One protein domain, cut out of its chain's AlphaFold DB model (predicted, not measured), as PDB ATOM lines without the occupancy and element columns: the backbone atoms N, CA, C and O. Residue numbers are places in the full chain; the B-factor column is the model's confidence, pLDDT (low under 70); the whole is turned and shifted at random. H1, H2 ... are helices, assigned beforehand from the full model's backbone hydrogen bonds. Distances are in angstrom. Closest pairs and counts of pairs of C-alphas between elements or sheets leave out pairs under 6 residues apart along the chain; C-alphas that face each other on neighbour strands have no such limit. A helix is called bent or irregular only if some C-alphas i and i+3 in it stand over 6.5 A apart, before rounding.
ATOM      1  N   PRO A 139     -35.728  24.834   6.514       95.50
ATOM      2  CA  PRO A 139     -36.387  25.530   5.427       95.50
ATOM      3  C   PRO A 139     -36.464  27.013   5.756       95.50
ATOM      4  O   PRO A 139     -36.788  27.369   6.892       95.50
ATOM      5  N   ASP A 140     -36.193  27.860   4.763       96.31
ATOM      6  CA  ASP A 140     -36.134  29.314   4.948       96.31
ATOM      7  C   ASP A 140     -37.394  29.859   5.643       96.31
ATOM      8  O   ASP A 140     -37.277  30.689   6.538       96.31
ATOM      9  N   GLU A 141     -38.571  29.321   5.294       96.44
ATOM     10  CA  GLU A 141     -39.875  29.699   5.865       96.44
ATOM     11  C   GLU A 141     -39.966  29.493   7.388       96.44
ATOM     12  O   GLU A 141     -40.621  30.274   8.065       96.44
ATOM     13  N   TYR A 142     -39.310  28.470   7.951       97.69
ATOM     14  CA  TYR A 142     -39.426  28.135   9.382       97.69
ATOM     15  C   TYR A 142     -38.139  28.374  10.170       97.69
ATOM     16  O   TYR A 142     -38.125  28.164  11.384       97.69
ATOM     17  N   ARG A 143     -37.038  28.757   9.511       98.12
ATOM     18  CA  ARG A 143     -35.715  28.844  10.144       98.12
ATOM     19  C   ARG A 143     -35.732  29.750  11.371       98.12
ATOM     20  O   ARG A 143     -35.330  29.311  12.444       98.12
ATOM     21  N   GLN A 144     -36.209  30.982  11.212       98.31
ATOM     22  CA  GLN A 144     -36.234  31.959  12.302       98.31
ATOM     23  C   GLN A 144     -37.209  31.548  13.408       98.31
ATOM     24  O   GLN A 144     -36.848  31.591  14.577       98.31
ATOM     25  N   LEU A 145     -38.368  30.990  13.052       98.38
ATOM     26  CA  LEU A 145     -39.309  30.423  14.018       98.38
ATOM     27  C   LEU A 145     -38.685  29.325  14.900       98.38
ATOM     28  O   LEU A 145     -38.894  29.303  16.114       98.38
ATOM     29  N   TYR A 146     -37.909  28.405  14.318       98.50
ATOM     30  CA  TYR A 146     -37.215  27.368  15.088       98.50
ATOM     31  C   TYR A 146     -36.137  27.942  16.014       98.50
ATOM     32  O   TYR A 146     -35.993  27.442  17.134       98.50
ATOM     33  N   LEU A 147     -35.404  28.964  15.560       98.56
ATOM     34  CA  LEU A 147     -34.383  29.658  16.350       98.56
ATOM     35  C   LEU A 147     -35.018  30.439  17.512       98.56
ATOM     36  O   LEU A 147     -34.637  30.220  18.656       98.56
ATOM     37  N   ALA A 148     -36.076  31.213  17.260       98.44
ATOM     38  CA  ALA A 148     -36.812  31.937  18.297       98.44
ATOM     39  C   ALA A 148     -37.396  30.993  19.366       98.44
ATOM     40  O   ALA A 148     -37.299  31.248  20.567       98.44
ATOM     41  N   ASN A 149     -37.947  29.843  18.955       98.38
ATOM     42  CA  ASN A 149     -38.384  28.806  19.897       98.38
ATOM     43  C   ASN A 149     -37.212  28.234  20.718       98.38
ATOM     44  O   ASN A 149     -37.381  27.940  21.902       98.38
ATOM     45  N   LEU A 150     -36.039  28.041  20.109       97.88
ATOM     46  CA  LEU A 150     -34.860  27.528  20.806       97.88
ATOM     47  C   LEU A 150     -34.371  28.509  21.879       97.88
ATOM     48  O   LEU A 150     -34.077  28.083  22.996       97.88
ATOM     49  N   ASP A 151     -34.353  29.801  21.567       97.88
ATOM     50  CA  ASP A 151     -33.943  30.841  22.508       97.88
ATOM     51  C   ASP A 151     -34.930  30.975  23.674       97.88
ATOM     52  O   ASP A 151     -34.511  31.039  24.833       97.88
ATOM     53  N   LEU A 152     -36.241  30.884  23.413       97.94
ATOM     54  CA  LEU A 152     -37.235  30.834  24.488       97.94
ATOM     55  C   LEU A 152     -37.080  29.572  25.363       97.94
ATOM     56  O   LEU A 152     -37.212  29.630  26.587       97.94
ATOM     57  N   LEU A 153     -36.778  28.414  24.770       97.31
ATOM     58  CA  LEU A 153     -36.534  27.187  25.534       97.31
ATOM     59  C   LEU A 153     -35.292  27.284  26.420       97.31
ATOM     60  O   LEU A 153     -35.329  26.785  27.544       97.31
ATOM     61  N   ARG A 154     -34.219  27.926  25.944       97.12
ATOM     62  CA  ARG A 154     -33.002  28.162  26.732       97.12
ATOM     63  C   ARG A 154     -33.318  28.955  27.997       97.12
ATOM     64  O   ARG A 154     -33.000  28.490  29.091       97.12
ATOM     65  N   ILE A 155     -34.033  30.076  27.875       97.06
ATOM     66  CA  ILE A 155     -34.370  30.900  29.044       97.06
ATOM     67  C   ILE A 155     -35.359  30.202  29.993       97.06
ATOM     68  O   ILE A 155     -35.188  30.259  31.212       97.06
ATOM     69  N   ILE A 156     -36.340  29.452  29.468       97.50
ATOM     70  CA  ILE A 156     -37.229  28.608  30.290       97.50
ATOM     71  C   ILE A 156     -36.413  27.566  31.074       97.50
ATOM     72  O   ILE A 156     -36.679  27.331  32.260       97.50
ATOM     73  N   ASP A 157     -35.431  26.930  30.434       96.06
ATOM     74  CA  ASP A 157     -34.585  25.904  31.044       96.06
ATOM     75  C   ASP A 157     -33.665  26.482  32.116       96.06
ATOM     76  O   ASP A 157     -33.551  25.891  33.194       96.06
ATOM     77  N   ASP A 158     -33.091  27.657  31.870       96.12
ATOM     78  CA  ASP A 158     -32.243  28.362  32.827       96.12
ATOM     79  C   ASP A 158     -33.026  28.789  34.072       96.12
ATOM     80  O   ASP A 158     -32.603  28.491  35.197       96.12
ATOM     81  N   ILE A 159     -34.211  29.382  33.893       96.56
ATOM     82  CA  ILE A 159     -35.111  29.746  34.999       96.56
ATOM     83  C   ILE A 159     -35.528  28.488  35.769       96.56
ATOM     84  O   ILE A 159     -35.432  28.437  36.998       96.56
ATOM     85  N   SER A 160     -35.938  27.426  35.068       96.19
ATOM     86  CA  SER A 160     -36.319  26.156  35.692       96.19
ATOM     87  C   SER A 160     -35.172  25.557  36.512       96.19
ATOM     88  O   SER A 160     -35.368  25.147  37.661       96.19
ATOM     89  N   ALA A 161     -33.952  25.560  35.972       95.19
ATOM     90  CA  ALA A 161     -32.767  25.068  36.657       95.19
ATOM     91  C   ALA A 161     -32.372  25.954  37.847       95.19
ATOM     92  O   ALA A 161     -31.893  25.437  38.863       95.19
ATOM     93  N   ALA A 162     -32.537  27.273  37.758       95.06
ATOM     94  CA  ALA A 162     -32.295  28.182  38.869       95.06
ATOM     95  C   ALA A 162     -33.289  27.926  40.011       95.06
ATOM     96  O   ALA A 162     -32.855  27.692  41.145       95.06
ATOM     97  N   VAL A 163     -34.583  27.808  39.694       94.25
ATOM     98  CA  VAL A 163     -35.639  27.492  40.667       94.25
ATOM     99  C   VAL A 163     -35.407  26.133  41.329       94.25
ATOM    100  O   VAL A 163     -35.459  26.019  42.557       94.25
ATOM    101  N   TYR A 164     -35.089  25.099  40.545       93.00
ATOM    102  CA  TYR A 164     -34.793  23.758  41.058       93.00
ATOM    103  C   TYR A 164     -33.636  23.766  42.065       93.00
ATOM    104  O   TYR A 164     -33.713  23.151  43.133       93.00
ATOM    105  N   ASN A 165     -32.567  24.492  41.734       93.00
ATOM    106  CA  ASN A 165     -31.365  24.592  42.556       93.00
ATOM    107  C   ASN A 165     -31.468  25.654  43.662       93.00
ATOM    108  O   ASN A 165     -30.485  25.854  44.378       93.00
ATOM    109  N   ARG A 166     -32.626  26.314  43.819       90.88
ATOM    110  CA  ARG A 166     -32.855  27.401  44.788       90.88
ATOM    111  C   ARG A 166     -31.825  28.526  44.678       90.88
ATOM    112  O   ARG A 166     -31.302  29.017  45.678       90.88
ATOM    113  N   ARG A 167     -31.485  28.873  43.441       92.38
ATOM    114  CA  ARG A 167     -30.715  30.071  43.099       92.38
ATOM    115  C   ARG A 167     -31.691  31.186  42.746       92.38
ATOM    116  O   ARG A 167     -32.859  30.900  42.499       92.38
ATOM    117  N   ASP A 168     -31.198  32.417  42.711       90.88
ATOM    118  CA  ASP A 168     -31.986  33.562  42.252       90.88
ATOM    119  C   ASP A 168     -32.478  33.270  40.822       90.88
ATOM    120  O   ASP A 168     -31.641  33.049  39.937       90.88
ATOM    121  N   PRO A 169     -33.801  33.145  40.616       88.25
ATOM    122  CA  PRO A 169     -34.352  32.558  39.401       88.25
ATOM    123  C   PRO A 169     -34.426  33.536  38.233       88.25
ATOM    124  O   PRO A 169     -34.337  33.107  37.087       88.25
ATOM    125  N   ALA A 170     -34.587  34.824  38.523       91.88
ATOM    126  CA  ALA A 170     -34.698  35.883  37.539       91.88
ATOM    127  C   ALA A 170     -34.198  37.207  38.130       91.88
ATOM    128  O   ALA A 170     -34.129  37.385  39.346       91.88
ATOM    129  N   ARG A 171     -33.843  38.136  37.247       92.19
ATOM    130  CA  ARG A 171     -33.605  39.554  37.541       92.19
ATOM    131  C   ARG A 171     -34.348  40.405  36.521       92.19
ATOM    132  O   ARG A 171     -34.908  39.860  35.573       92.19
ATOM    133  N   THR A 172     -34.306  41.726  36.676       92.06
ATOM    134  CA  THR A 172     -34.871  42.655  35.690       92.06
ATOM    135  C   THR A 172     -34.357  42.364  34.280       92.06
ATOM    136  O   THR A 172     -35.164  42.283  33.365       92.06
ATOM    137  N   GLU A 173     -33.061  42.079  34.114       94.50
ATOM    138  CA  GLU A 173     -32.502  41.743  32.797       94.50
ATOM    139  C   GLU A 173     -33.068  40.425  32.241       94.50
ATOM    140  O   GLU A 173     -33.306  40.308  31.046       94.50
ATOM    141  N   THR A 174     -33.329  39.436  33.108       94.56
ATOM    142  CA  THR A 174     -33.983  38.180  32.705       94.56
ATOM    143  C   THR A 174     -35.412  38.432  32.242       94.56
ATOM    144  O   THR A 174     -35.855  37.826  31.278       94.56
ATOM    145  N   TYR A 175     -36.146  39.309  32.929       95.56
ATOM    146  CA  TYR A 175     -37.512  39.651  32.544       95.56
ATOM    147  C   TYR A 175     -37.559  40.397  31.205       95.56
ATOM    148  O   TYR A 175     -38.358  40.038  30.345       95.56
ATOM    149  N   GLU A 176     -36.662  41.364  30.995       95.50
ATOM    150  CA  GLU A 176     -36.503  42.058  29.709       95.50
ATOM    151  C   GLU A 176     -36.172  41.076  28.575       95.50
ATOM    152  O   GLU A 176     -36.799  41.124  27.518       95.50
ATOM    153  N   GLU A 177     -35.254  40.135  28.814       96.44
ATOM    154  CA  GLU A 177     -34.911  39.095  27.842       96.44
ATOM    155  C   GLU A 177     -36.097  38.164  27.554       96.44
ATOM    156  O   GLU A 177     -36.330  37.807  26.402       96.44
ATOM    157  N   VAL A 178     -36.896  37.798  28.565       97.56
ATOM    158  CA  VAL A 178     -38.115  37.006  28.347       97.56
ATOM    159  C   VAL A 178     -39.093  37.753  27.445       97.56
ATOM    160  O   VAL A 178     -39.563  37.140  26.493       97.56
ATOM    161  N   ILE A 179     -39.352  39.043  27.685       97.19
ATOM    162  CA  ILE A 179     -40.237  39.859  26.832       97.19
ATOM    163  C   ILE A 179     -39.723  39.905  25.387       97.19
ATOM    164  O   ILE A 179     -40.503  39.778  24.444       97.19
ATOM    165  N   GLU A 180     -38.414  40.087  25.196       97.81
ATOM    166  CA  GLU A 180     -37.803  40.087  23.863       97.81
ATOM    167  C   GLU A 180     -38.038  38.740  23.164       97.81
ATOM    168  O   GLU A 180     -38.628  38.698  22.085       97.81
ATOM    169  N   ARG A 181     -37.682  37.620  23.809       97.88
ATOM    170  CA  ARG A 181     -37.793  36.280  23.204       97.88
ATOM    171  C   ARG A 181     -39.229  35.837  22.956       97.88
ATOM    172  O   ARG A 181     -39.491  35.130  21.981       97.88
ATOM    173  N   THR A 182     -40.171  36.208  23.818       97.94
ATOM    174  CA  THR A 182     -41.587  35.904  23.591       97.94
ATOM    175  C   THR A 182     -42.169  36.742  22.461       97.94
ATOM    176  O   THR A 182     -42.948  36.214  21.663       97.94
ATOM    177  N   SER A 183     -41.773  38.014  22.356       97.56
ATOM    178  CA  SER A 183     -42.130  38.890  21.240       97.56
ATOM    179  C   SER A 183     -41.578  38.352  19.920       97.56
ATOM    180  O   SER A 183     -42.357  38.170  18.985       97.56
ATOM    181  N   ASP A 184     -40.289  37.999  19.870       98.00
ATOM    182  CA  ASP A 184     -39.636  37.408  18.695       98.00
ATOM    183  C   ASP A 184     -40.384  36.147  18.234       98.00
ATOM    184  O   ASP A 184     -40.798  36.045  17.081       98.00
ATOM    185  N   LEU A 185     -40.663  35.211  19.151       98.12
ATOM    186  CA  LEU A 185     -41.411  33.993  18.824       98.12
ATOM    187  C   LEU A 185     -42.799  34.303  18.246       98.12
ATOM    188  O   LEU A 185     -43.229  33.677  17.277       98.12
ATOM    189  N   ASN A 186     -43.522  35.239  18.855       97.69
ATOM    190  CA  ASN A 186     -44.864  35.606  18.422       97.69
ATOM    191  C   ASN A 186     -44.855  36.303  17.049       97.69
ATOM    192  O   ASN A 186     -45.744  36.037  16.237       97.69
ATOM    193  N   GLN A 187     -43.846  37.130  16.761       97.12
ATOM    194  CA  GLN A 187     -43.644  37.738  15.444       97.12
ATOM    195  C   GLN A 187     -43.348  36.680  14.377       97.12
ATOM    196  O   GLN A 187     -43.990  36.679  13.329       97.12
ATOM    197  N   GLU A 188     -42.459  35.728  14.665       97.81
ATOM    198  CA  GLU A 188     -42.123  34.644  13.733       97.81
ATOM    199  C   GLU A 188     -43.311  33.708  13.455       97.81
ATOM    200  O   GLU A 188     -43.444  33.167  12.359       97.81
ATOM    201  N   ILE A 189     -44.229  33.536  14.412       96.88
ATOM    202  CA  ILE A 189     -45.481  32.799  14.179       96.88
ATOM    203  C   ILE A 189     -46.410  33.553  13.229       96.88
ATOM    204  O   ILE A 189     -47.028  32.927  12.370       96.88
ATOM    205  N   LEU A 190     -46.520  34.876  13.375       95.81
ATOM    206  CA  LEU A 190     -47.340  35.713  12.493       95.81
ATOM    207  C   LEU A 190     -46.743  35.850  11.090       95.81
ATOM    208  O   LEU A 190     -47.488  36.022  10.132       95.81
ATOM    209  N   ALA A 191     -45.419  35.750  10.959       95.38
ATOM    210  CA  ALA A 191     -44.726  35.807   9.675       95.38
ATOM    211  C   ALA A 191     -45.015  34.596   8.766       95.38
ATOM    212  O   ALA A 191     -44.761  34.655   7.563       95.38
ATOM    213  N   VAL A 192     -45.551  33.505   9.321       95.88
ATOM    214  CA  VAL A 192     -45.888  32.284   8.584       95.88
ATOM    215  C   VAL A 192     -47.406  32.184   8.421       95.88
ATOM    216  O   VAL A 192     -48.111  31.772   9.342       95.88
ATOM    217  N   ASP A 193     -47.915  32.488   7.221       92.81
ATOM    218  CA  ASP A 193     -49.353  32.633   6.911       92.81
ATOM    219  C   ASP A 193     -50.249  31.529   7.499       92.81
ATOM    220  O   ASP A 193     -51.320  31.764   8.054       92.81
ATOM    221  N   HIS A 194     -49.826  30.271   7.390       91.50
ATOM    222  CA  HIS A 194     -50.642  29.138   7.816       91.50
ATOM    223  C   HIS A 194     -50.540  28.829   9.321       91.50
ATOM    224  O   HIS A 194     -51.201  27.892   9.785       91.50
ATOM    225  N   LEU A 195     -49.731  29.576  10.075       94.88
ATOM    226  CA  LEU A 195     -49.611  29.514  11.532       94.88
ATOM    227  C   LEU A 195     -50.358  30.646  12.247       94.88
ATOM    228  O   LEU A 195     -50.455  30.597  13.472       94.88
ATOM    229  N   GLU A 196     -50.957  31.598  11.531       87.62
ATOM    230  CA  GLU A 196     -51.697  32.722  12.123       87.62
ATOM    231  C   GLU A 196     -52.763  32.250  13.134       87.62
ATOM    232  O   GLU A 196     -52.868  32.756  14.253       87.62
ATOM    233  N   ASP A 197     -53.486  31.168  12.813       86.69
ATOM    234  CA  ASP A 197     -54.500  30.571  13.693       86.69
ATOM    235  C   ASP A 197     -53.927  29.909  14.965       86.69
ATOM    236  O   ASP A 197     -54.679  29.363  15.787       86.69
ATOM    237  N   ARG A 198     -52.596  29.937  15.127       91.69
ATOM    238  CA  ARG A 198     -51.856  29.476  16.303       91.69
ATOM    239  C   ARG A 198     -51.397  30.594  17.221       91.69
ATOM    240  O   ARG A 198     -51.179  30.296  18.395       91.69
ATOM    241  N   TYR A 199     -51.332  31.830  16.734       92.94
ATOM    242  CA  TYR A 199     -50.849  32.988  17.488       92.94
ATOM    243  C   TYR A 199     -51.504  33.108  18.868       92.94
ATOM    244  O   TYR A 199     -50.825  33.287  19.874       92.94
ATOM    245  N   ARG A 200     -52.828  32.901  18.949       95.38
ATOM    246  CA  ARG A 200     -53.557  32.936  20.229       95.38
ATOM    247  C   ARG A 200     -52.935  32.005  21.272       95.38
ATOM    248  O   ARG A 200     -52.790  32.384  22.423       95.38
ATOM    249  N   TYR A 201     -52.586  30.780  20.885       96.06
ATOM    250  CA  TYR A 201     -52.099  29.782  21.834       96.06
ATOM    251  C   TYR A 201     -50.694  30.093  22.345       96.06
ATOM    252  O   TYR A 201     -50.386  29.775  23.493       96.06
ATOM    253  N   THR A 202     -49.846  30.673  21.496       96.69
ATOM    254  CA  THR A 202     -48.496  31.074  21.893       96.69
ATOM    255  C   THR A 202     -48.544  32.341  22.723       96.69
ATOM    256  O   THR A 202     -48.030  32.313  23.832       96.69
ATOM    257  N   SER A 203     -49.286  33.360  22.286       97.25
ATOM    258  CA  SER A 203     -49.486  34.605  23.033       97.25
ATOM    259  C   SER A 203     -50.095  34.365  24.422       97.25
ATOM    260  O   SER A 203     -49.570  34.843  25.424       97.25
ATOM    261  N   ASP A 204     -51.148  33.545  24.532       97.88
ATOM    262  CA  ASP A 204     -51.781  33.237  25.823       97.88
ATOM    263  C   ASP A 204     -50.812  32.572  26.817       97.88
ATOM    264  O   ASP A 204     -50.926  32.779  28.033       97.88
ATOM    265  N   PHE A 205     -49.889  31.747  26.309       98.00
ATOM    266  CA  PHE A 205     -48.837  31.133  27.113       98.00
ATOM    267  C   PHE A 205     -47.727  32.129  27.448       98.00
ATOM    268  O   PHE A 205     -47.337  32.192  28.610       98.00
ATOM    269  N   THR A 206     -47.218  32.883  26.471       97.75
ATOM    270  CA  THR A 206     -46.104  33.811  26.696       97.75
ATOM    271  C   THR A 206     -46.491  34.893  27.688       97.75
ATOM    272  O   THR A 206     -45.744  35.107  28.630       97.75
ATOM    273  N   ASN A 207     -47.711  35.431  27.600       97.69
ATOM    274  CA  ASN A 207     -48.233  36.390  28.576       97.69
ATOM    275  C   ASN A 207     -48.248  35.801  29.998       97.69
ATOM    276  O   ASN A 207     -47.831  36.440  30.954       97.69
ATOM    277  N   LEU A 208     -48.698  34.545  30.152       97.88
ATOM    278  CA  LEU A 208     -48.651  33.860  31.448       97.88
ATOM    279  C   LEU A 208     -47.209  33.655  31.932       97.88
ATOM    280  O   LEU A 208     -46.940  33.745  33.127       97.88
ATOM    281  N   PHE A 209     -46.295  33.314  31.031       98.19
ATOM    282  CA  PHE A 209     -44.907  33.080  31.390       98.19
ATOM    283  C   PHE A 209     -44.200  34.381  31.791       98.19
ATOM    284  O   PHE A 209     -43.522  34.393  32.813       98.19
ATOM    285  N   GLU A 210     -44.423  35.473  31.063       97.81
ATOM    286  CA  GLU A 210     -43.960  36.824  31.397       97.81
ATOM    287  C   GLU A 210     -44.459  37.258  32.779       97.81
ATOM    288  O   GLU A 210     -43.641  37.615  33.625       97.81
ATOM    289  N   ASP A 211     -45.763  37.119  33.054       97.00
ATOM    290  CA  ASP A 211     -46.360  37.403  34.369       97.00
ATOM    291  C   ASP A 211     -45.645  36.632  35.497       97.00
ATOM    292  O   ASP A 211     -45.336  37.174  36.558       97.00
ATOM    293  N   VAL A 212     -45.360  35.347  35.262       97.19
ATOM    294  CA  VAL A 212     -44.668  34.489  36.232       97.19
ATOM    295  C   VAL A 212     -43.229  34.939  36.438       97.19
ATOM    296  O   VAL A 212     -42.772  35.003  37.580       97.19
ATOM    297  N   VAL A 213     -42.505  35.247  35.364       96.62
ATOM    298  CA  VAL A 213     -41.110  35.692  35.451       96.62
ATOM    299  C   VAL A 213     -41.018  37.037  36.156       96.62
ATOM    300  O   VAL A 213     -40.143  37.192  37.003       96.62
ATOM    301  N   MET A 214     -41.953  37.952  35.903       95.31
ATOM    302  CA  MET A 214     -42.048  39.224  36.615       95.31
ATOM    303  C   MET A 214     -42.119  39.011  38.132       95.31
ATOM    304  O   MET A 214     -41.349  39.615  38.873       95.31
ATOM    305  N   MET A 215     -42.959  38.084  38.601       95.50
ATOM    306  CA  MET A 215     -43.039  37.761  40.032       95.50
ATOM    307  C   MET A 215     -41.796  37.026  40.554       95.50
ATOM    308  O   MET A 215     -41.425  37.186  41.714       95.50
ATOM    309  N   LEU A 216     -41.123  36.230  39.715       94.62
ATOM    310  CA  LEU A 216     -39.866  35.573  40.084       94.62
ATOM    311  C   LEU A 216     -38.715  36.567  40.300       94.62
ATOM    312  O   LEU A 216     -37.812  36.240  41.066       94.62
ATOM    313  N   VAL A 217     -38.733  37.749  39.669       94.12
ATOM    314  CA  VAL A 217     -37.718  38.804  39.886       94.12
ATOM    315  C   VAL A 217     -37.694  39.272  41.342       94.12
ATOM    316  O   VAL A 217     -36.629  39.589  41.869       94.12
ATOM    317  N   GLU A 218     -38.848  39.268  42.010       91.12
ATOM    318  CA  GLU A 218     -38.993  39.698  43.406       91.12
ATOM    319  C   GLU A 218     -38.586  38.613  44.421       91.12
ATOM    320  O   GLU A 218     -38.526  38.875  45.624       91.12
ATOM    321  N   LEU A 219     -38.315  37.383  43.968       90.56
ATOM    322  CA  LEU A 219     -37.989  36.253  44.836       90.56
ATOM    323  C   LEU A 219     -36.486  35.978  44.880       90.56
ATOM    324  O   LEU A 219     -35.836  35.742  43.864       90.56
ATOM    325  N   GLU A 220     -35.942  35.879  46.091       88.19
ATOM    326  CA  GLU A 220     -34.585  35.378  46.301       88.19
ATOM    327  C   GLU A 220     -34.575  33.844  46.378       88.19
ATOM    328  O   GLU A 220     -35.553  33.199  46.772       88.19
ATOM    329  N   GLY A 221     -33.427  33.220  46.084       83.00
ATOM    330  CA  GLY A 221     -33.308  31.757  46.099       83.00
ATOM    331  C   GLY A 221     -33.725  31.086  47.422       83.00
ATOM    332  O   GLY A 221     -34.174  29.936  47.434       83.00
ATOM    333  N   GLN A 222     -33.620  31.800  48.547       85.88
ATOM    334  CA  GLN A 222     -34.022  31.318  49.874       85.88
ATOM    335  C   GLN A 222     -35.542  31.255  50.088       85.88
ATOM    336  O   GLN A 222     -35.999  30.414  50.868       85.88
ATOM    337  N   ASP A 223     -36.305  32.076  49.366       89.06
ATOM    338  CA  ASP A 223     -37.768  32.135  49.431       89.06
ATOM    339  C   ASP A 223     -38.419  31.090  48.506       89.06
ATOM    340  O   ASP A 223     -39.629  30.850  48.536       89.06
ATOM    341  N   LEU A 224     -37.604  30.381  47.714       90.81
ATOM    342  CA  LEU A 224     -38.079  29.348  46.810       90.81
ATOM    343  C   LEU A 224     -38.481  28.052  47.529       90.81
ATOM    344  O   LEU A 224     -37.674  27.235  47.997       90.81
ATOM    345  N   GLU A 225     -39.783  27.793  47.507       91.62
ATOM    346  CA  GLU A 225     -40.381  26.534  47.919       91.62
ATOM    347  C   GLU A 225     -40.357  25.449  46.829       91.62
ATOM    348  O   GLU A 225     -40.209  25.702  45.635       91.62
ATOM    349  N   ARG A 226     -40.580  24.188  47.238       88.06
ATOM    350  CA  ARG A 226     -40.717  23.067  46.287       88.06
ATOM    351  C   ARG A 226     -41.877  23.267  45.308       88.06
ATOM    352  O   ARG A 226     -41.793  22.766  44.191       88.06
ATOM    353  N   GLY A 227     -42.931  23.968  45.733       92.31
ATOM    354  CA  GLY A 227     -44.080  24.261  44.884       92.31
ATOM    355  C   GLY A 227     -43.703  25.096  43.661       92.31
ATOM    356  O   GLY A 227     -44.161  24.766  42.574       92.31
ATOM    357  N   HIS A 228     -42.791  26.073  43.789       94.88
ATOM    358  CA  HIS A 228     -42.342  26.886  42.652       94.88
ATOM    359  C   HIS A 228     -41.696  26.010  41.581       94.88
ATOM    360  O   HIS A 228     -42.072  26.078  40.418       94.88
ATOM    361  N   ASN A 229     -40.805  25.096  41.981       94.12
ATOM    362  CA  ASN A 229     -40.188  24.167  41.038       94.12
ATOM    363  C   ASN A 229     -41.224  23.307  40.299       94.12
ATOM    364  O   ASN A 229     -41.093  23.090  39.097       94.12
ATOM    365  N   THR A 230     -42.255  22.823  40.999       95.38
ATOM    366  CA  THR A 230     -43.351  22.093  40.354       95.38
ATOM    367  C   THR A 230     -44.081  22.976  39.348       95.38
ATOM    368  O   THR A 230     -44.253  22.548  38.215       95.38
ATOM    369  N   VAL A 231     -44.458  24.203  39.714       95.88
ATOM    370  CA  VAL A 231     -45.169  25.117  38.807       95.88
ATOM    371  C   VAL A 231     -44.349  25.428  37.555       95.88
ATOM    372  O   VAL A 231     -44.856  25.254  36.452       95.88
ATOM    373  N   ILE A 232     -43.074  25.801  37.702       97.06
ATOM    374  CA  ILE A 232     -42.211  26.121  36.554       97.06
ATOM    375  C   ILE A 232     -41.968  24.890  35.674       97.06
ATOM    376  O   ILE A 232     -42.001  24.989  34.450       97.06
ATOM    377  N   SER A 233     -41.800  23.706  36.272       96.06
ATOM    378  CA  SER A 233     -41.680  22.456  35.508       96.06
ATOM    379  C   SER A 233     -42.948  22.153  34.703       96.06
ATOM    380  O   SER A 233     -42.863  21.705  33.560       96.06
ATOM    381  N   GLU A 234     -44.127  22.399  35.277       97.19
ATOM    382  CA  GLU A 234     -45.408  22.208  34.595       97.19
ATOM    383  C   GLU A 234     -45.616  23.233  33.472       97.19
ATOM    384  O   GLU A 234     -46.072  22.846  32.401       97.19
ATOM    385  N   LEU A 235     -45.212  24.496  33.657       97.75
ATOM    386  CA  LEU A 235     -45.228  25.507  32.590       97.75
ATOM    387  C   LEU A 235     -44.299  25.129  31.434       97.75
ATOM    388  O   LEU A 235     -44.719  25.156  30.279       97.75
ATOM    389  N   LYS A 236     -43.068  24.699  31.739       97.50
ATOM    390  CA  LYS A 236     -42.118  24.192  30.739       97.50
ATOM    391  C   LYS A 236     -42.702  23.013  29.956       97.50
ATOM    392  O   LYS A 236     -42.610  22.971  28.728       97.50
ATOM    393  N   ASN A 237     -43.311  22.050  30.650       97.12
ATOM    394  CA  ASN A 237     -43.946  20.903  30.000       97.12
ATOM    395  C   ASN A 237     -45.148  21.333  29.152       97.12
ATOM    396  O   ASN A 237     -45.270  20.878  28.020       97.12
ATOM    397  N   PHE A 238     -45.994  22.235  29.652       97.94
ATOM    398  CA  PHE A 238     -47.141  22.760  28.913       97.94
ATOM    399  C   PHE A 238     -46.710  23.490  27.635       97.94
ATOM    400  O   PHE A 238     -47.270  23.247  26.567       97.94
ATOM    401  N   TYR A 239     -45.655  24.305  27.700       98.31
ATOM    402  CA  TYR A 239     -45.075  24.914  26.507       98.31
ATOM    403  C   TYR A 239     -44.632  23.855  25.496       98.31
ATOM    404  O   TYR A 239     -45.116  23.805  24.366       98.31
ATOM    405  N   ARG A 240     -43.746  22.953  25.922       96.75
ATOM    406  CA  ARG A 240     -43.088  21.985  25.041       96.75
ATOM    407  C   ARG A 240     -44.055  20.951  24.457       96.75
ATOM    408  O   ARG A 240     -43.906  20.539  23.303       96.75
ATOM    409  N   ASP A 241     -44.980  20.458  25.271       96.06
ATOM    410  CA  ASP A 241     -45.821  19.299  24.959       96.06
ATOM    411  C   ASP A 241     -47.239  19.694  24.541       96.06
ATOM    412  O   ASP A 241     -48.004  18.832  24.107       96.06
ATOM    413  N   HIS A 242     -47.565  20.990  24.591       96.56
ATOM    414  CA  HIS A 242     -48.862  21.503  24.172       96.56
ATOM    415  C   HIS A 242     -48.749  22.695  23.225       96.56
ATOM    416  O   HIS A 242     -49.147  22.578  22.068       96.56
ATOM    417  N   VAL A 243     -48.179  23.814  23.682       97.81
ATOM    418  CA  VAL A 243     -48.100  25.076  22.920       97.81
ATOM    419  C   VAL A 243     -47.271  24.888  21.650       97.81
ATOM    420  O   VAL A 243     -47.800  24.954  20.539       97.81
ATOM    421  N   TRP A 244     -45.989  24.559  21.810       98.12
ATOM    422  CA  TRP A 244     -45.075  24.307  20.704       98.12
ATOM    423  C   TRP A 244     -45.476  23.065  19.908       98.12
ATOM    424  O   TRP A 244     -45.358  23.038  18.687       98.12
ATOM    425  N   LEU A 245     -46.025  22.041  20.572       97.06
ATOM    426  CA  LEU A 245     -46.458  20.824  19.889       97.06
ATOM    427  C   LEU A 245     -47.580  21.091  18.870       97.06
ATOM    428  O   LEU A 245     -47.608  20.462  17.812       97.06
ATOM    429  N   MET A 246     -48.482  22.039  19.146       96.38
ATOM    430  CA  MET A 246     -49.484  22.471  18.166       96.38
ATOM    431  C   MET A 246     -48.844  23.137  16.948       96.38
ATOM    432  O   MET A 246     -49.217  22.807  15.821       96.38
ATOM    433  N   VAL A 247     -47.886  24.042  17.161       97.94
ATOM    434  CA  VAL A 247     -47.143  24.697  16.072       97.94
ATOM    435  C   VAL A 247     -46.403  23.644  15.244       97.94
ATOM    436  O   VAL A 247     -46.590  23.560  14.033       97.94
ATOM    437  N   ALA A 248     -45.680  22.742  15.904       97.62
ATOM    438  CA  ALA A 248     -44.936  21.663  15.268       97.62
ATOM    439  C   ALA A 248     -45.819  20.736  14.418       97.62
ATOM    440  O   ALA A 248     -45.438  20.383  13.305       97.62
ATOM    441  N   HIS A 249     -47.009  20.341  14.891       97.06
ATOM    442  CA  HIS A 249     -47.925  19.535  14.075       97.06
ATOM    443  C   HIS A 249     -48.410  20.284  12.835       97.06
ATOM    444  O   HIS A 249     -48.622  19.666  11.792       97.06
ATOM    445  N   LYS A 250     -48.591  21.602  12.936       96.81
ATOM    446  CA  LYS A 250     -49.005  22.422  11.804       96.81
ATOM    447  C   LYS A 250     -47.871  22.563  10.782       96.81
ATOM    448  O   LYS A 250     -48.126  22.286   9.616       96.81
ATOM    449  N   ILE A 251     -46.635  22.820  11.212       97.62
ATOM    450  CA  ILE A 251     -45.440  22.767  10.346       97.62
ATOM    451  C   ILE A 251     -45.317  21.386   9.680       97.62
ATOM    452  O   ILE A 251     -45.127  21.281   8.469       97.62
ATOM    453  N   SER A 252     -45.510  20.304  10.438       96.81
ATOM    454  CA  SER A 252     -45.440  18.931   9.918       96.81
ATOM    455  C   SER A 252     -46.465  18.670   8.812       96.81
ATOM    456  O   SER A 252     -46.131  18.047   7.809       96.81
ATOM    457  N   LEU A 253     -47.691  19.194   8.922       96.38
ATOM    458  CA  LEU A 253     -48.701  19.068   7.862       96.38
ATOM    459  C   LEU A 253     -48.286  19.731   6.542       96.38
ATOM    460  O   LEU A 253     -48.691  19.249   5.483       96.38
ATOM    461  N   HIS A 254     -47.518  20.817   6.612       95.81
ATOM    462  CA  HIS A 254     -47.074  21.590   5.452       95.81
ATOM    463  C   HIS A 254     -45.759  21.072   4.860       95.81
ATOM    464  O   HIS A 254     -45.534  21.201   3.662       95.81
ATOM    465  N   THR A 255     -44.925  20.432   5.678       95.81
ATOM    466  CA  THR A 255     -43.584  19.968   5.282       95.81
ATOM    467  C   THR A 255     -43.489  18.462   5.062       95.81
ATOM    468  O   THR A 255     -42.427  17.964   4.697       95.81
ATOM    469  N   VAL A 256     -44.562  17.708   5.317       95.19
ATOM    470  CA  VAL A 256     -44.541  16.255   5.153       95.19
ATOM    471  C   VAL A 256     -44.415  15.839   3.690       95.19
ATOM    472  O   VAL A 256     -45.268  16.157   2.854       95.19
ATOM    473  N   VAL A 257     -43.401  15.017   3.428       92.94
ATOM    474  CA  VAL A 257     -43.114  14.402   2.129       92.94
ATOM    475  C   VAL A 257     -42.883  12.895   2.274       92.94
ATOM    476  O   VAL A 257     -42.748  12.373   3.383       92.94
ATOM    477  N   GLY A 258     -42.863  12.194   1.140       91.62
ATOM    478  CA  GLY A 258     -42.543  10.770   1.054       91.62
ATOM    479  C   GLY A 258     -43.754   9.819   1.015       91.62
ATOM    480  O   GLY A 258     -44.912  10.248   1.087       91.62
ATOM    481  N   PRO A 259     -43.501   8.503   0.878       90.81
ATOM    482  CA  PRO A 259     -44.516   7.503   0.518       90.81
ATOM    483  C   PRO A 259     -45.647   7.316   1.538       90.81
ATOM    484  O   PRO A 259     -46.759   6.930   1.179       90.81
ATOM    485  N   ASN A 260     -45.375   7.593   2.813       91.12
ATOM    486  CA  ASN A 260     -46.284   7.395   3.944       91.12
ATOM    487  C   ASN A 260     -46.758   8.734   4.547       91.12
ATOM    488  O   ASN A 260     -47.203   8.791   5.701       91.12
ATOM    489  N   ALA A 261     -46.684   9.821   3.767       92.56
ATOM    490  CA  ALA A 261     -47.059  11.170   4.188       92.56
ATOM    491  C   ALA A 261     -48.502  11.262   4.711       92.56
ATOM    492  O   ALA A 261     -48.759  11.938   5.707       92.56
ATOM    493  N   ASP A 262     -49.446  10.541   4.097       92.25
ATOM    494  CA  ASP A 262     -50.858  10.559   4.503       92.25
ATOM    495  C   ASP A 262     -51.069  10.095   5.945       92.25
ATOM    496  O   ASP A 262     -51.910  10.648   6.650       92.25
ATOM    497  N   THR A 263     -50.264   9.146   6.426       90.25
ATOM    498  CA  THR A 263     -50.357   8.699   7.817       90.25
ATOM    499  C   THR A 263     -49.894   9.793   8.776       90.25
ATOM    500  O   THR A 263     -50.537  10.016   9.793       90.25
ATOM    501  N   ILE A 264     -48.813  10.520   8.461       91.81
ATOM    502  CA  ILE A 264     -48.407  11.693   9.263       91.81
ATOM    503  C   ILE A 264     -49.497  12.770   9.221       91.81
ATOM    504  O   ILE A 264     -49.798  13.366  10.253       91.81
ATOM    505  N   ARG A 265     -50.125  13.004   8.060       94.69
ATOM    506  CA  ARG A 265     -51.223  13.975   7.948       94.69
ATOM    507  C   ARG A 265     -52.404  13.605   8.839       94.69
ATOM    508  O   ARG A 265     -52.952  14.473   9.514       94.69
ATOM    509  N   GLU A 266     -52.795  12.336   8.857       93.38
ATOM    510  CA  GLU A 266     -53.859  11.840   9.730       93.38
ATOM    511  C   GLU A 266     -53.483  11.983  11.216       93.38
ATOM    512  O   GLU A 266     -54.234  12.586  11.989       93.38
ATOM    513  N   ASP A 267     -52.291  11.516  11.599       91.31
ATOM    514  CA  ASP A 267     -51.780  11.578  12.972       91.31
ATOM    515  C   ASP A 267     -51.703  13.030  13.484       91.31
ATOM    516  O   ASP A 267     -52.163  13.333  14.592       91.31
ATOM    517  N   SER A 268     -51.169  13.952  12.678       94.25
ATOM    518  CA  SER A 268     -51.044  15.370  13.034       94.25
ATOM    519  C   SER A 268     -52.401  16.062  13.157       94.25
ATOM    520  O   SER A 268     -52.617  16.801  14.117       94.25
ATOM    521  N   ASN A 269     -53.363  15.787  12.270       95.12
ATOM    522  CA  ASN A 269     -54.713  16.359  12.377       95.12
ATOM    523  C   ASN A 269     -55.463  15.875  13.630       95.12
ATOM    524  O   ASN A 269     -56.112  16.671  14.325       95.12
ATOM    525  N   ASN A 270     -55.350  14.583  13.952       94.12
ATOM    526  CA  ASN A 270     -55.946  14.007  15.157       94.12
ATOM    527  C   ASN A 270     -55.347  14.635  16.425       94.12
ATOM    528  O   ASN A 270     -56.083  15.029  17.336       94.12
ATOM    529  N   ASN A 271     -54.021  14.796  16.468       94.44
ATOM    530  CA  ASN A 271     -53.342  15.432  17.595       94.44
ATOM    531  C   ASN A 271     -53.674  16.920  17.720       94.44
ATOM    532  O   ASN A 271     -53.968  17.364  18.826       94.44
ATOM    533  N   LEU A 272     -53.719  17.677  16.621       95.25
ATOM    534  CA  LEU A 272     -54.134  19.085  16.646       95.25
ATOM    535  C   LEU A 272     -55.538  19.256  17.222       95.25
ATOM    536  O   LEU A 272     -55.762  20.146  18.039       95.25
ATOM    537  N   THR A 273     -56.479  18.396  16.833       95.38
ATOM    538  CA  THR A 273     -57.848  18.429  17.367       95.38
ATOM    539  C   THR A 273     -57.855  18.195  18.877       95.38
ATOM    540  O   THR A 273     -58.488  18.948  19.621       95.38
ATOM    541  N   ARG A 274     -57.102  17.191  19.342       95.75
ATOM    542  CA  ARG A 274     -56.960  16.875  20.766       95.75
ATOM    543  C   ARG A 274     -56.331  18.035  21.546       95.75
ATOM    544  O   ARG A 274     -56.933  18.494  22.512       95.75
ATOM    545  N   LEU A 275     -55.179  18.538  21.104       96.06
ATOM    546  CA  LEU A 275     -54.459  19.635  21.759       96.06
ATOM    547  C   LEU A 275     -55.330  20.894  21.857       96.06
ATOM    548  O   LEU A 275     -55.474  21.463  22.938       96.06
ATOM    549  N   ARG A 276     -56.015  21.277  20.772       95.25
ATOM    550  CA  ARG A 276     -56.952  22.415  20.789       95.25
ATOM    551  C   ARG A 276     -58.054  22.245  21.830       95.25
ATOM    552  O   ARG A 276     -58.362  23.195  22.538       95.25
ATOM    553  N   SER A 277     -58.633  21.048  21.938       95.62
ATOM    554  CA  SER A 277     -59.728  20.789  22.884       95.62
ATOM    555  C   SER A 277     -59.308  20.854  24.355       95.62
ATOM    556  O   SER A 277     -60.150  21.095  25.213       95.62
ATOM    557  N   GLN A 278     -58.022  20.641  24.640       95.75
ATOM    558  CA  GLN A 278     -57.462  20.585  25.992       95.75
ATOM    559  C   GLN A 278     -56.804  21.907  26.421       95.75
ATOM    560  O   GLN A 278     -56.623  22.140  27.613       95.75
ATOM    561  N   PHE A 279     -56.484  22.792  25.470       96.75
ATOM    562  CA  PHE A 279     -55.668  23.985  25.712       96.75
ATOM    563  C   PHE A 279     -56.231  24.912  26.795       96.75
ATOM    564  O   PHE A 279     -55.531  25.209  27.758       96.75
ATOM    565  N   ASP A 280     -57.483  25.362  26.659       96.56
ATOM    566  CA  ASP A 280     -58.049  26.361  27.580       96.56
ATOM    567  C   ASP A 280     -58.143  25.810  29.016       96.56
ATOM    568  O   ASP A 280     -57.951  26.539  29.995       96.56
ATOM    569  N   GLU A 281     -58.413  24.506  29.153       96.56
ATOM    570  CA  GLU A 281     -58.447  23.829  30.448       96.56
ATOM    571  C   GLU A 281     -57.047  23.758  31.066       96.56
ATOM    572  O   GLU A 281     -56.876  24.155  32.221       96.56
ATOM    573  N   GLU A 282     -56.046  23.301  30.313       96.69
ATOM    574  CA  GLU A 282     -54.666  23.202  30.795       96.69
ATOM    575  C   GLU A 282     -54.069  24.575  31.125       96.69
ATOM    576  O   GLU A 282     -53.477  24.743  32.194       96.69
ATOM    577  N   LEU A 283     -54.308  25.591  30.291       97.31
ATOM    578  CA  LEU A 283     -53.912  26.972  30.568       97.31
ATOM    579  C   LEU A 283     -54.550  27.475  31.870       97.31
ATOM    580  O   LEU A 283     -53.868  28.033  32.727       97.31
ATOM    581  N   THR A 284     -55.849  27.227  32.068       97.19
ATOM    582  CA  THR A 284     -56.555  27.607  33.304       97.19
ATOM    583  C   THR A 284     -55.986  26.885  34.526       97.19
ATOM    584  O   THR A 284     -55.848  27.481  35.597       97.19
ATOM    585  N   GLN A 285     -55.657  25.598  34.398       96.56
ATOM    586  CA  GLN A 285     -55.035  24.834  35.477       96.56
ATOM    587  C   GLN A 285     -53.647  25.381  35.819       96.56
ATOM    588  O   GLN A 285     -53.347  25.549  37.001       96.56
ATOM    589  N   ASN A 286     -52.835  25.716  34.816       97.19
ATOM    590  CA  ASN A 286     -51.524  26.325  35.024       97.19
ATOM    591  C   ASN A 286     -51.633  27.706  35.677       97.19
ATOM    592  O   ASN A 286     -50.951  27.941  36.673       97.19
ATOM    593  N   ARG A 287     -52.566  28.565  35.242       97.31
ATOM    594  CA  ARG A 287     -52.847  29.852  35.909       97.31
ATOM    595  C   ARG A 287     -53.177  29.667  37.390       97.31
ATOM    596  O   ARG A 287     -52.569  30.308  38.236       97.31
ATOM    597  N   ARG A 288     -54.064  28.725  37.734       96.69
ATOM    598  CA  ARG A 288     -54.405  28.429  39.141       96.69
ATOM    599  C   ARG A 288     -53.215  27.934  39.961       96.69
ATOM    600  O   ARG A 288     -53.142  28.217  41.152       96.69
ATOM    601  N   ARG A 289     -52.314  27.157  39.356       95.88
ATOM    602  CA  ARG A 289     -51.094  26.681  40.025       95.88
ATOM    603  C   ARG A 289     -50.117  27.830  40.284       95.88
ATOM    604  O   ARG A 289     -49.538  27.863  41.363       95.88
ATOM    605  N   CYS A 290     -49.975  28.759  39.337       96.38
ATOM    606  CA  CYS A 290     -49.160  29.965  39.501       96.38
ATOM    607  C   CYS A 290     -49.728  30.869  40.602       96.38
ATOM    608  O   CYS A 290     -49.007  31.224  41.529       96.38
ATOM    609  N   ASP A 291     -51.036  31.138  40.561       95.06
ATOM    610  CA  ASP A 291     -51.758  31.924  41.572       95.06
ATOM    611  C   ASP A 291     -51.589  31.347  42.986       95.06
ATOM    612  O   ASP A 291     -51.249  32.053  43.930       95.06
ATOM    613  N   ALA A 292     -51.717  30.023  43.133       94.19
ATOM    614  CA  ALA A 292     -51.540  29.341  44.416       94.19
ATOM    615  C   ALA A 292     -50.130  29.492  45.020       94.19
ATOM    616  O   ALA A 292     -49.960  29.265  46.219       94.19
ATOM    617  N   MET A 293     -49.137  29.853  44.202       94.44
ATOM    618  CA  MET A 293     -47.765  30.134  44.624       94.44
ATOM    619  C   MET A 293     -47.435  31.638  44.604       94.44
ATOM    620  O   MET A 293     -46.271  31.991  44.746       94.44
ATOM    621  N   ASN A 294     -48.430  32.519  44.441       93.62
ATOM    622  CA  ASN A 294     -48.262  33.972  44.285       93.62
ATOM    623  C   ASN A 294     -47.319  34.358  43.129       93.62
ATOM    624  O   ASN A 294     -46.576  35.328  43.217       93.62
ATOM    625  N   LEU A 295     -47.339  33.576  42.046       94.81
ATOM    626  CA  LEU A 295     -46.566  33.832  40.827       94.81
ATOM    627  C   LEU A 295     -47.405  34.516  39.743       94.81
ATOM    628  O   LEU A 295     -47.102  34.375  38.565       94.81
ATOM    629  N   LEU A 296     -48.494  35.186  40.111       93.50
ATOM    630  CA  LEU A 296     -49.246  36.038  39.197       93.50
ATOM    631  C   LEU A 296     -49.356  37.432  39.808       93.50
ATOM    632  O   LEU A 296     -49.657  37.522  41.002       93.50
ATOM    633  N   PRO A 297     -49.155  38.489  39.011       86.81
ATOM    634  CA  PRO A 297     -49.298  39.845  39.494       86.81
ATOM    635  C   PRO A 297     -50.756  40.175  39.793       86.81
ATOM    636  O   PRO A 297     -51.691  39.781  39.090       86.81
ATOM    637  N   SER A 298     -50.947  40.967  40.835       78.31
ATOM    638  CA  SER A 298     -52.147  41.766  41.015       78.31
ATOM    639  C   SER A 298     -52.126  42.981  40.079       78.31
ATOM    640  O   SER A 298     -51.095  43.369  39.537       78.31
ATOM    641  N   VAL A 299     -53.288  43.614  39.888       67.69
ATOM    642  CA  VAL A 299     -53.438  44.786  39.001       67.69
ATOM    643  C   VAL A 299     -52.484  45.933  39.371       67.69
ATOM    644  O   VAL A 299     -52.079  46.684  38.493       67.69
ATOM    645  N   ASP A 300     -52.104  46.044  40.645       66.81
ATOM    646  CA  ASP A 300     -51.232  47.108  41.156       66.81
ATOM    647  C   ASP A 300     -49.726  46.797  40.999       66.81
ATOM    648  O   ASP A 300     -48.896  47.665  41.255       66.81
ATOM    649  N   GLU A 301     -49.369  45.566  40.617       70.31
ATOM    650  CA  GLU A 301     -47.980  45.091  40.486       70.31
ATOM    651  C   GLU A 301     -47.466  45.127  39.046       70.31
ATOM    652  O   GLU A 301     -46.274  44.915  38.819       70.31
ATOM    653  N   TYR A 302     -48.329  45.433  38.073       62.84
ATOM    654  CA  TYR A 302     -47.842  45.749  36.738       62.84
ATOM    655  C   TYR A 302     -46.959  46.995  36.822       62.84
ATOM    656  O   TYR A 302     -47.394  48.002  37.397       62.84
ATOM    657  N   PRO A 303     -45.733  46.962  36.266       58.47
ATOM    658  CA  PRO A 303     -44.932  48.160  36.158       58.47
ATOM    659  C   PRO A 303     -45.782  49.203  35.442       58.47
ATOM    660  O   PRO A 303     -46.330  48.943  34.369       58.47
TER     661      PRO A 303
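This is residues 139 to 303 of the 333 residues of an uncharacterized protein of Haloferax sp. Atlit-24N (UniProt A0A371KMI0). Five long helices lie roughly side by side in an elongated up-and-down bundle, with H3 nearest the middle. H4 runs nearly straight through its bend, while H5 bends strongly, and its first arm, H5a, packs on H4b alone at one end of the bundle. A tail without a named element, residues 292 to 303, follows H5 at the other end. The printed part has 165 residues, 130 of them in five named helices, H1 to H5 in order along the chain, with no named strand; the class is all helix. It is compact, with a radius of gyration of the C-alphas of 16.9 A, and spans 56 by 30 by 29 A.

The longest helix, H5, residues 261 to 291, was assigned as one helix by its hydrogen bonds but is bent: C-alphas 277 and 280 are 7.5 A apart, and its arms H5a, residues 261 to 277, and H5b, residues 280 to 291, stand at a steep tilt of 51 degrees. H4, residues 226 to 255, likewise assigned as one helix, is bent where C-alphas 241 and 244 are 6.6 A apart; its arms H4a, residues 226 to 241, and H4b, residues 244 to 255, stand at a shallow tilt of 12 degrees. H5a and H4b form a helical hairpin, their closest C-alphas, Ser 268 and His 249, 5.3 A apart. H5b touches H4a, at its residues 231 to 238 alone, with the C-alphas of Arg 289 and Val 231 closest at 6.2 A. H3, residues 193 to 217, only just touches H5b, with 3 pairs of C-alphas within 8 A, the closest those of Val 212 and Cys 290, 7.2 A apart. With residues 194 to 202 alone, H3 touches H4b, the C-alphas of Arg 198 and Val 247 closest at 6.7 A. H2, residues 172 to 190, forms a helical hairpin with H3, the C-alphas of Leu 190 and Glu 196 closest at 5.3 A. H1, residues 140 to 164, forms another with H2, the C-alphas of Ala 148 and Leu 185 closest at 5.1 A. With residues 156 to 164 alone, H1 touches H4a, the C-alphas of Tyr 164 and Asn 229 closest at 5.4 A. Every O i to N i+4 pair is within hydrogen-bond range in H2, H4a, H4b, H5a and H5b; in H1 19 of 21 are, in H3 15 of 21.

H1 begins at C-alpha 140, (-36.134, 29.314, 4.948), and is 36.6 A long; it is irregular, with C-alphas 141 and 144 7.7 A apart. H2 is 27.2 A long. H3, 35.5 A long, is irregular, with C-alphas 194 and 197 7.2 A apart, and has a kink of 46 degrees near residue 200. H4a is 22.3 A, H4b 16.1 A, H5a 24.5 A and H5b 16.3 A long, H5b ending at C-alpha 291, (-51.758, 31.924, 41.572).

The two C-alphas farthest apart, those of Pro 259 and Asp 300, are 57.1 A apart. The printed part has no cut, and no link is long. Mean pLDDT of the printed part is 94.2; residues 299 to 300 and 302 to 303 are under 70.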